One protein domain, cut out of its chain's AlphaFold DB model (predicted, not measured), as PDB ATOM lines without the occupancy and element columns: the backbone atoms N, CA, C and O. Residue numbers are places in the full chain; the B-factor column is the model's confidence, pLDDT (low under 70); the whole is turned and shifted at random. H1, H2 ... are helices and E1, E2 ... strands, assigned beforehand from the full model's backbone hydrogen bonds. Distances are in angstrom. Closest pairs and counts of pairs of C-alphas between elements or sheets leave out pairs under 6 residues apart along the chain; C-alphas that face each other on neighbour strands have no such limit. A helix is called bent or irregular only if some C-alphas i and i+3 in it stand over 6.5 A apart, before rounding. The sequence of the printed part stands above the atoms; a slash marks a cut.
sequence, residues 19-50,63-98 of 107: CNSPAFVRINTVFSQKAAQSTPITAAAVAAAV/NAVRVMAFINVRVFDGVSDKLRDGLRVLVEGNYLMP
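What this domain is: This is residues 19 to 50 and 63 to 98 of the 107 residues of the protein "Prolidase" of Yersinia aldovae (UniProt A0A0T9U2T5). A bent ribbon of three antiparallel strands, the meander E1 E2 E3, each strand the neighbour of the one before, faces open space, with the helices H1 and H2 standing free of it. The printed part has 68 residues, with two named helices and three named strands in the order H1, H2, E1, E2, E3 along the chain, and its class is mixed, helices and strands. The whole is only just loose, close to extended: radius of gyration of the C-alphas 16.1 A, spans 41 by 35 by 24 A.

Where its parts are: H1, residues 22 to 37, begins at C-alpha (-31.653, 17.362, -61.187) and is 23.0 A long. H2 is residues 43 to 49. E1, residues 67 to 75, is 18.9 A long; E2, residues 84 to 92, 20.9 A. E3, residues 95 to 97, ends at C-alpha (-22.372, 22.701, -95.459).

How they stand to each other: H1 and H2 are apart, and neither is on the sheet. Every O i to N i+4 pair in both is within hydrogen-bond range. Hairpin E1 and E2 has N 70 and O 89 at 2.8 A; E1 bends by 90 degrees at residue 72, E2 by 72 at residue 87. Hairpin E2 and E3 has N 92 and O 95 at 3.0 A.

The domain as a whole: The farthest C-alphas, Pro 22 and Asn 63, are 44.9 A apart. Residues 51 to 62 are not printed; C-alphas 50 and 63 are 27.2 A apart. Of the links printed whole, none is long. Residues 63 to 66 and 95 to 98 have pLDDT under 70.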
ATOM      1  N   CYS A  19     -32.732  17.045 -69.857       81.88
ATOM      2  CA  CYS A  19     -31.523  17.860 -69.724       81.88
ATOM      3  C   CYS A  19     -31.593  18.858 -68.550       81.88
ATOM      4  O   CYS A  19     -30.559  19.222 -67.998       81.88
ATOM      5  N   ASN A  20     -32.798  19.263 -68.136       82.81
ATOM      6  CA  ASN A  20     -33.035  20.134 -66.980       82.81
ATOM      7  C   ASN A  20     -33.269  19.344 -65.683       82.81
ATOM      8  O   ASN A  20     -33.439  19.932 -64.616       82.81
ATOM      9  N   SER A  21     -33.288  18.008 -65.744       86.31
ATOM     10  CA  SER A  21     -33.526  17.196 -64.554       86.31
ATOM     11  C   SER A  21     -32.389  17.362 -63.533       86.31
ATOM     12  O   SER A  21     -31.215  17.457 -63.912       86.31
ATOM     13  N   PRO A  22     -32.685  17.299 -62.220       86.94
ATOM     14  CA  PRO A  22     -31.653  17.362 -61.187       86.94
ATOM     15  C   PRO A  22     -30.563  16.292 -61.341       86.94
ATOM     16  O   PRO A  22     -29.404  16.531 -61.009       86.94
ATOM     17  N   ALA A  23     -30.915  15.110 -61.859       89.88
ATOM     18  CA  ALA A  23     -29.956  14.043 -62.129       89.88
ATOM     19  C   ALA A  23     -28.969  14.436 -63.238       89.88
ATOM     20  O   ALA A  23     -27.759  14.280 -63.072       89.88
ATOM     21  N   PHE A  24     -29.470  15.007 -64.335       91.50
ATOM     22  CA  PHE A  24     -28.635  15.438 -65.450       91.50
ATOM     23  C   PHE A  24     -27.716  16.602 -65.066       91.50
ATOM     24  O   PHE A  24     -26.525  16.569 -65.370       91.50
ATOM     25  N   VAL A  25     -28.225  17.577 -64.305       89.00
ATOM     26  CA  VAL A  25     -27.420  18.696 -63.786       89.00
ATOM     27  C   VAL A  25     -26.233  18.185 -62.962       89.00
ATOM     28  O   VAL A  25     -25.103  18.638 -63.157       89.00
ATOM     29  N   ARG A  26     -26.450  17.192 -62.086       92.25
ATOM     30  CA  ARG A  26     -25.380  16.589 -61.268       92.25
ATOM     31  C   ARG A  26     -24.315  15.911 -62.124       92.25
ATOM     32  O   ARG A  26     -23.127  16.150 -61.918       92.25
ATOM     33  N   ILE A  27     -24.728  15.101 -63.097       93.31
ATOM     34  CA  ILE A  27     -23.804  14.408 -64.008       93.31
ATOM     35  C   ILE A  27     -22.981  15.424 -64.801       93.31
ATOM     36  O   ILE A  27     -21.753  15.323 -64.847       93.31
ATOM     37  N   ASN A  28     -23.637  16.440 -65.366       90.44
ATOM     38  CA  ASN A  28     -22.961  17.450 -66.170       90.44
ATOM     39  C   ASN A  28     -21.989  18.295 -65.330       90.44
ATOM     40  O   ASN A  28     -20.920  18.670 -65.808       90.44
ATOM     41  N   THR A  29     -22.313  18.529 -64.056       93.88
ATOM     42  CA  THR A  29     -21.423  19.218 -63.109       93.88
ATOM     43  C   THR A  29     -20.139  18.425 -62.883       93.88
ATOM     44  O   THR A  29     -19.048  18.973 -63.029       93.88
ATOM     45  N   VAL A  30     -20.247  17.125 -62.587       95.44
ATOM     46  CA  VAL A  30     -19.075  16.260 -62.375       95.44
ATOM     47  C   VAL A  30     -18.233  16.165 -63.647       95.44
ATOM     48  O   VAL A  30     -17.006  16.251 -63.585       95.44
ATOM     49  N   PHE A  31     -18.880  16.018 -64.805       94.06
ATOM     50  CA  PHE A  31     -18.188  15.966 -66.089       94.06
ATOM     51  C   PHE A  31     -17.430  17.268 -66.375       94.06
ATOM     52  O   PHE A  31     -16.243  17.228 -66.690       94.06
ATOM     53  N   SER A  32     -18.079  18.417 -66.177       92.25
ATOM     54  CA  SER A  32     -17.475  19.737 -66.385       92.25
ATOM     55  C   SER A  32     -16.292  19.982 -65.450       92.25
ATOM     56  O   SER A  32     -15.252  20.461 -65.890       92.25
ATOM     57  N   GLN A  33     -16.405  19.601 -64.174       93.75
ATOM     58  CA  GLN A  33     -15.300  19.707 -63.216       93.75
ATOM     59  C   GLN A  33     -14.100  18.854 -63.636       93.75
ATOM     60  O   GLN A  33     -12.967  19.330 -63.616       93.75
ATOM     61  N   LYS A  34     -14.339  17.606 -64.058       93.88
ATOM     62  CA  LYS A  34     -13.271  16.721 -64.539       93.88
ATOM     63  C   LYS A  34     -12.642  17.232 -65.834       93.88
ATOM     64  O   LYS A  34     -11.425  17.180 -65.969       93.88
ATOM     65  N   ALA A  35     -13.445  17.757 -66.755       88.62
ATOM     66  CA  ALA A  35     -12.951  18.359 -67.988       88.62
ATOM     67  C   ALA A  35     -12.096  19.606 -67.705       88.62
ATOM     68  O   ALA A  35     -11.026  19.751 -68.287       88.62
ATOM     69  N   ALA A  36     -12.500  20.462 -66.762       89.69
ATOM     70  CA  ALA A  36     -11.724  21.641 -66.370       89.69
ATOM     71  C   ALA A  36     -10.365  21.290 -65.734       89.69
ATOM     72  O   ALA A  36      -9.418  22.064 -65.839       89.69
ATOM     73  N   GLN A  37     -10.263  20.126 -65.090       93.00
ATOM     74  CA  GLN A  37      -9.013  19.599 -64.528       93.00
ATOM     75  C   GLN A  37      -8.170  18.830 -65.553       93.00
ATOM     76  O   GLN A  37      -7.019  18.496 -65.276       93.00
ATOM     77  N   SER A  38      -8.739  18.503 -66.715       88.12
ATOM     78  CA  SER A  38      -8.035  17.756 -67.750       88.12
ATOM     79  C   SER A  38      -7.057  18.649 -68.508       88.12
ATOM     80  O   SER A  38      -7.228  19.865 -68.610       88.12
ATOM     81  N   THR A  39      -6.002  18.038 -69.043       88.44
ATOM     82  CA  THR A  39      -5.070  18.747 -69.914       88.44
ATOM     83  C   THR A  39      -5.813  19.272 -71.148       88.44
ATOM     84  O   THR A  39      -6.612  18.537 -71.737       88.44
ATOM     85  N   PRO A  40      -5.563  20.525 -71.576       84.62
ATOM     86  CA  PRO A  40      -6.192  21.067 -72.770       84.62
ATOM     87  C   PRO A  40      -5.958  20.162 -73.979       84.62
ATOM     88  O   PRO A  40      -4.834  19.716 -74.231       84.62
ATOM     89  N   ILE A  41      -7.013  19.917 -74.754       86.38
ATOM     90  CA  ILE A  41      -6.903  19.141 -75.989       86.38
ATOM     91  C   ILE A  41      -6.072  19.954 -76.986       86.38
ATOM     92  O   ILE A  41      -6.505  20.994 -77.482       86.38
ATOM     93  N   THR A  42      -4.861  19.482 -77.278       86.75
ATOM     94  CA  THR A  42      -3.971  20.108 -78.260       86.75
ATOM     95  C   THR A  42      -4.185  19.511 -79.646       86.75
ATOM     96  O   THR A  42      -4.553  18.346 -79.792       86.75
ATOM     97  N   ALA A  43      -3.878  20.282 -80.691       80.44
ATOM     98  CA  ALA A  43      -3.900  19.775 -82.065       80.44
ATOM     99  C   ALA A  43      -2.982  18.550 -82.255       80.44
ATOM    100  O   ALA A  43      -3.309  17.650 -83.025       80.44
ATOM    101  N   ALA A  44      -1.867  18.488 -81.517       79.88
ATOM    102  CA  ALA A  44      -0.960  17.344 -81.519       79.88
ATOM    103  C   ALA A  44      -1.605  16.091 -80.905       79.88
ATOM    104  O   ALA A  44      -1.502  15.012 -81.485       79.88
ATOM    105  N   ALA A  45      -2.320  16.235 -79.783       82.44
ATOM    106  CA  ALA A  45      -3.057  15.134 -79.165       82.44
ATOM    107  C   ALA A  45      -4.151  14.588 -80.098       82.44
ATOM    108  O   ALA A  45      -4.314  13.377 -80.218       82.44
ATOM    109  N   VAL A  46      -4.850  15.474 -80.816       81.31
ATOM    110  CA  VAL A  46      -5.851  15.076 -81.818       81.31
ATOM    111  C   VAL A  46      -5.199  14.338 -82.988       81.31
ATOM    112  O   VAL A  46      -5.684  13.284 -83.386       81.31
ATOM    113  N   ALA A  47      -4.086  14.848 -83.522       78.00
ATOM    114  CA  ALA A  47      -3.383  14.210 -84.634       78.00
ATOM    115  C   ALA A  47      -2.829  12.823 -84.262       78.00
ATOM    116  O   ALA A  47      -2.900  11.905 -85.073       78.00
ATOM    117  N   ALA A  48      -2.332  12.650 -83.034       79.81
ATOM    118  CA  ALA A  48      -1.835  11.367 -82.539       79.81
ATOM    119  C   ALA A  48      -2.950  10.322 -82.340       79.81
ATOM    120  O   ALA A  48      -2.701   9.126 -82.474       79.81
ATOM    121  N   ALA A  49      -4.176  10.761 -82.042       82.62
ATOM    122  CA  ALA A  49      -5.327   9.882 -81.835       82.62
ATOM    123  C   ALA A  49      -5.998   9.418 -83.143       82.62
ATOM    124  O   ALA A  49      -6.855   8.536 -83.107       82.62
ATOM    125  N   VAL A  50      -5.632   9.997 -84.293       80.75
ATOM    126  CA  VAL A  50      -6.205   9.665 -85.604       80.75
ATOM    127  C   VAL A  50      -5.163   8.918 -86.449       80.75
ATOM    128  O   VAL A  50      -4.234   9.542 -86.970       80.75
ATOM    129  N   ASN A  63      -6.445  35.160 -94.164       51.56
ATOM    130  CA  ASN A  63      -7.796  35.215 -94.712       51.56
ATOM    131  C   ASN A  63      -8.299  33.842 -95.208       51.56
ATOM    132  O   ASN A  63      -9.163  33.757 -96.074       51.56
ATOM    133  N   ALA A  64      -7.740  32.738 -94.702       57.28
ATOM    134  CA  ALA A  64      -8.257  31.414 -95.026       57.28
ATOM    135  C   ALA A  64      -9.535  31.147 -94.218       57.28
ATOM    136  O   ALA A  64      -9.490  31.020 -92.989       57.28
ATOM    137  N   VAL A  65     -10.672  31.040 -94.910       61.00
ATOM    138  CA  VAL A  65     -11.921  30.542 -94.330       61.00
ATOM    139  C   VAL A  65     -11.622  29.204 -93.651       61.00
ATOM    140  O   VAL A  65     -11.106  28.272 -94.270       61.00
ATOM    141  N   ARG A  66     -11.855  29.119 -92.334       66.75
ATOM    142  CA  ARG A  66     -11.549  27.907 -91.570       66.75
ATOM    143  C   ARG A  66     -12.537  26.811 -91.953       66.75
ATOM    144  O   ARG A  66     -13.652  26.787 -91.446       66.75
ATOM    145  N   VAL A  67     -12.095  25.902 -92.820       72.12
ATOM    146  CA  VAL A  67     -12.811  24.664 -93.135       72.12
ATOM    147  C   VAL A  67     -12.376  23.565 -92.162       72.12
ATOM    148  O   VAL A  67     -11.186  23.240 -92.050       72.12
ATOM    149  N   MET A  68     -13.336  22.996 -91.437       78.94
ATOM    150  CA  MET A  68     -13.168  21.856 -90.537       78.94
ATOM    151  C   MET A  68     -13.988  20.669 -91.037       78.94
ATOM    152  O   MET A  68     -15.148  20.820 -91.403       78.94
ATOM    153  N   ALA A  69     -13.388  19.481 -91.038       80.44
ATOM    154  CA  ALA A  69     -14.059  18.240 -91.403       80.44
ATOM    155  C   ALA A  69     -14.176  17.340 -90.172       80.44
ATOM    156  O   ALA A  69     -13.168  16.972 -89.569       80.44
ATOM    157  N   PHE A  70     -15.399  16.958 -89.830       81.31
ATOM    158  CA  PHE A  70     -15.694  15.938 -88.835       81.31
ATOM    159  C   PHE A  70     -16.037  14.639 -89.561       81.31
ATOM    160  O   PHE A  70     -16.837  14.641 -90.495       81.31
ATOM    161  N   ILE A  71     -15.433  13.527 -89.150       84.94
ATOM    162  CA  ILE A  71     -15.676  12.198 -89.726       84.94
ATOM    163  C   ILE A  71     -16.208  11.252 -88.653       84.94
ATOM    164  O   ILE A  71     -15.899  11.423 -87.476       84.94
ATOM    165  N   ASN A  72     -16.986  10.248 -89.066       80.69
ATOM    166  CA  ASN A  72     -17.628   9.274 -88.174       80.69
ATOM    167  C   ASN A  72     -18.506   9.932 -87.099       80.69
ATOM    168  O   ASN A  72     -18.543   9.504 -85.944       80.69
ATOM    169  N   VAL A  73     -19.207  10.996 -87.486       83.44
ATOM    170  CA  VAL A  73     -20.035  11.777 -86.573       83.44
ATOM    171  C   VAL A  73     -21.347  11.051 -86.321       83.44
ATOM    172  O   VAL A  73     -21.960  10.491 -87.231       83.44
ATOM    173  N   ARG A  74     -21.768  11.091 -85.061       83.69
ATOM    174  CA  ARG A  74     -23.085  10.676 -84.593       83.69
ATOM    175  C   ARG A  74     -23.915  11.938 -84.405       83.69
ATOM    176  O   ARG A  74     -23.588  12.757 -83.550       83.69
ATOM    177  N   VAL A  75     -24.929  12.116 -85.242       85.12
ATOM    178  CA  VAL A  75     -25.733  13.338 -85.311       85.12
ATOM    179  C   VAL A  75     -27.192  12.995 -85.054       85.12
ATOM    180  O   VAL A  75     -27.768  12.143 -85.731       85.12
ATOM    181  N   PHE A  76     -27.793  13.695 -84.098       87.62
ATOM    182  CA  PHE A  76     -29.236  13.896 -84.071       87.62
ATOM    183  C   PHE A  76     -29.513  15.169 -84.868       87.62
ATOM    184  O   PHE A  76     -29.052  16.242 -84.486       87.62
ATOM    185  N   ASP A  77     -30.183  15.040 -86.014       78.25
ATOM    186  CA  ASP A  77     -30.410  16.159 -86.941       78.25
ATOM    187  C   ASP A  77     -31.590  17.055 -86.539       78.25
ATOM    188  O   ASP A  77     -31.875  18.041 -87.213       78.25
ATOM    189  N   GLY A  78     -32.267  16.720 -85.436       79.12
ATOM    190  CA  GLY A  78     -33.405  17.469 -84.908       79.12
ATOM    191  C   GLY A  78     -34.685  17.342 -85.741       79.12
ATOM    192  O   GLY A  78     -35.695  17.926 -85.362       79.12
ATOM    193  N   VAL A  79     -34.659  16.584 -86.847       77.50
ATOM    194  CA  VAL A  79     -35.825  16.280 -87.697       77.50
ATOM    195  C   VAL A  79     -36.329  14.865 -87.426       77.50
ATOM    196  O   VAL A  79     -37.531  14.615 -87.439       77.50
ATOM    197  N   SER A  80     -35.411  13.933 -87.178       76.31
ATOM    198  CA  SER A  80     -35.697  12.527 -86.919       76.31
ATOM    199  C   SER A  80     -35.201  12.118 -85.532       76.31
ATOM    200  O   SER A  80     -34.080  12.441 -85.144       76.31
ATOM    201  N   ASP A  81     -35.985  11.290 -84.837       81.94
ATOM    202  CA  ASP A  81     -35.584  10.665 -83.563       81.94
ATOM    203  C   ASP A  81     -34.473   9.613 -83.741       81.94
ATOM    204  O   ASP A  81     -33.916   9.078 -82.781       81.94
ATOM    205  N   LYS A  82     -34.148   9.279 -84.992       81.38
ATOM    206  CA  LYS A  82     -33.098   8.319 -85.331       81.38
ATOM    207  C   LYS A  82     -31.732   8.984 -85.303       81.38
ATOM    208  O   LYS A  82     -31.488   9.955 -86.018       81.38
ATOM    209  N   LEU A  83     -30.820   8.372 -84.555       80.06
ATOM    210  CA  LEU A  83     -29.405   8.695 -84.621       80.06
ATOM    211  C   LEU A  83     -28.873   8.411 -86.029       80.06
ATOM    212  O   LEU A  83     -29.040   7.308 -86.546       80.06
ATOM    213  N   ARG A  84     -28.197   9.392 -86.623       83.19
ATOM    214  CA  ARG A  84     -27.476   9.219 -87.884       83.19
ATOM    215  C   ARG A  84     -25.999   9.067 -87.571       83.19
ATOM    216  O   ARG A  84     -25.375   9.990 -87.052       83.19
ATOM    217  N   ASP A  85     -25.454   7.892 -87.841       84.31
ATOM    218  CA  ASP A  85     -24.052   7.569 -87.616       84.31
ATOM    219  C   ASP A  85     -23.267   7.487 -88.934       84.31
ATOM    220  O   ASP A  85     -23.812   7.637 -90.029       84.31
ATOM    221  N   GLY A  86     -21.942   7.365 -88.823       82.31
ATOM    222  CA  GLY A  86     -21.048   7.257 -89.981       82.31
ATOM    223  C   GLY A  86     -20.960   8.517 -90.852       82.31
ATOM    224  O   GLY A  86     -20.364   8.477 -91.928       82.31
ATOM    225  N   LEU A  87     -21.524   9.645 -90.407       78.94
ATOM    226  CA  LEU A  87     -21.591  10.863 -91.207       78.94
ATOM    227  C   LEU A  87     -20.243  11.587 -91.272       78.94
ATOM    228  O   LEU A  87     -19.427  11.539 -90.345       78.94
ATOM    229  N   ARG A  88     -20.042  12.317 -92.372       77.50
ATOM    230  CA  ARG A  88     -18.979  13.313 -92.507       77.50
ATOM    231  C   ARG A  88     -19.608  14.695 -92.627       77.50
ATOM    232  O   ARG A  88     -20.486  14.890 -93.460       77.50
ATOM    233  N   VAL A  89     -19.168  15.629 -91.793       79.94
ATOM    234  CA  VAL A  89     -19.697  16.996 -91.726       79.94
ATOM    235  C   VAL A  89     -18.572  17.970 -92.032       79.94
ATOM    236  O   VAL A  89     -17.529  17.931 -91.380       79.94
ATOM    237  N   LEU A  90     -18.788  18.839 -93.019       78.12
ATOM    238  CA  LEU A  90     -17.882  19.936 -93.335       78.12
ATOM    239  C   LEU A  90     -18.446  21.234 -92.753       78.12
ATOM    240  O   LEU A  90     -19.616  21.562 -92.953       78.12
ATOM    241  N   VAL A  91     -17.608  21.960 -92.026       76.75
ATOM    242  CA  VAL A  91     -17.935  23.251 -91.429       76.75
ATOM    243  C   VAL A  91     -17.018  24.281 -92.044       76.75
ATOM    244  O   VAL A  91     -15.804  24.203 -91.875       76.75
ATOM    245  N   GLU A  92     -17.597  25.225 -92.768       75.12
ATOM    246  CA  GLU A  92     -16.877  26.325 -93.389       75.12
ATOM    247  C   GLU A  92     -17.218  27.614 -92.639       75.12
ATOM    248  O   GLU A  92     -18.340  28.121 -92.699       75.12
ATOM    249  N   GLY A  93     -16.255  28.126 -91.866       74.88
ATOM    250  CA  GLY A  93     -16.484  29.269 -90.988       74.88
ATOM    251  C   GLY A  93     -17.572  28.968 -89.954       74.88
ATOM    252  O   GLY A  93     -17.343  28.209 -89.015       74.88
ATOM    253  N   ASN A  94     -18.753  29.560 -90.147       74.25
ATOM    254  CA  ASN A  94     -19.892  29.485 -89.225       74.25
ATOM    255  C   ASN A  94     -21.058  28.678 -89.817       74.25
ATOM    256  O   ASN A  94     -22.118  28.581 -89.200       74.25
ATOM    257  N   TYR A  95     -20.883  28.145 -91.027       67.88
ATOM    258  CA  TYR A  95     -21.919  27.446 -91.765       67.88
ATOM    259  C   TYR A  95     -21.594  25.957 -91.825       67.88
ATOM    260  O   TYR A  95     -20.492  25.541 -92.188       67.88
ATOM    261  N   LEU A  96     -22.583  25.141 -91.471       57.62
ATOM    262  CA  LEU A  96     -22.571  23.721 -91.789       57.62
ATOM    263  C   LEU A  96     -22.906  23.611 -93.273       57.62
ATOM    264  O   LEU A  96     -23.970  24.071 -93.682       57.62
ATOM    265  N   MET A  97     -22.025  23.023 -94.078       56.69
ATOM    266  CA  MET A  97     -22.372  22.701 -95.459       56.69
ATOM    267  C   MET A  97     -23.032  21.319 -95.486       56.69
ATOM    268  O   MET A  97     -22.347  20.310 -95.277       56.69
ATOM    269  N   PRO A  98     -24.350  21.220 -95.736       48.09
ATOM    270  CA  PRO A  98     -24.970  19.939 -96.011       48.09
ATOM    271  C   PRO A  98     -24.556  19.501 -97.416       48.09
ATOM    272  O   PRO A  98     -24.983  20.073 -98.416       48.09
TER     273      PRO A  98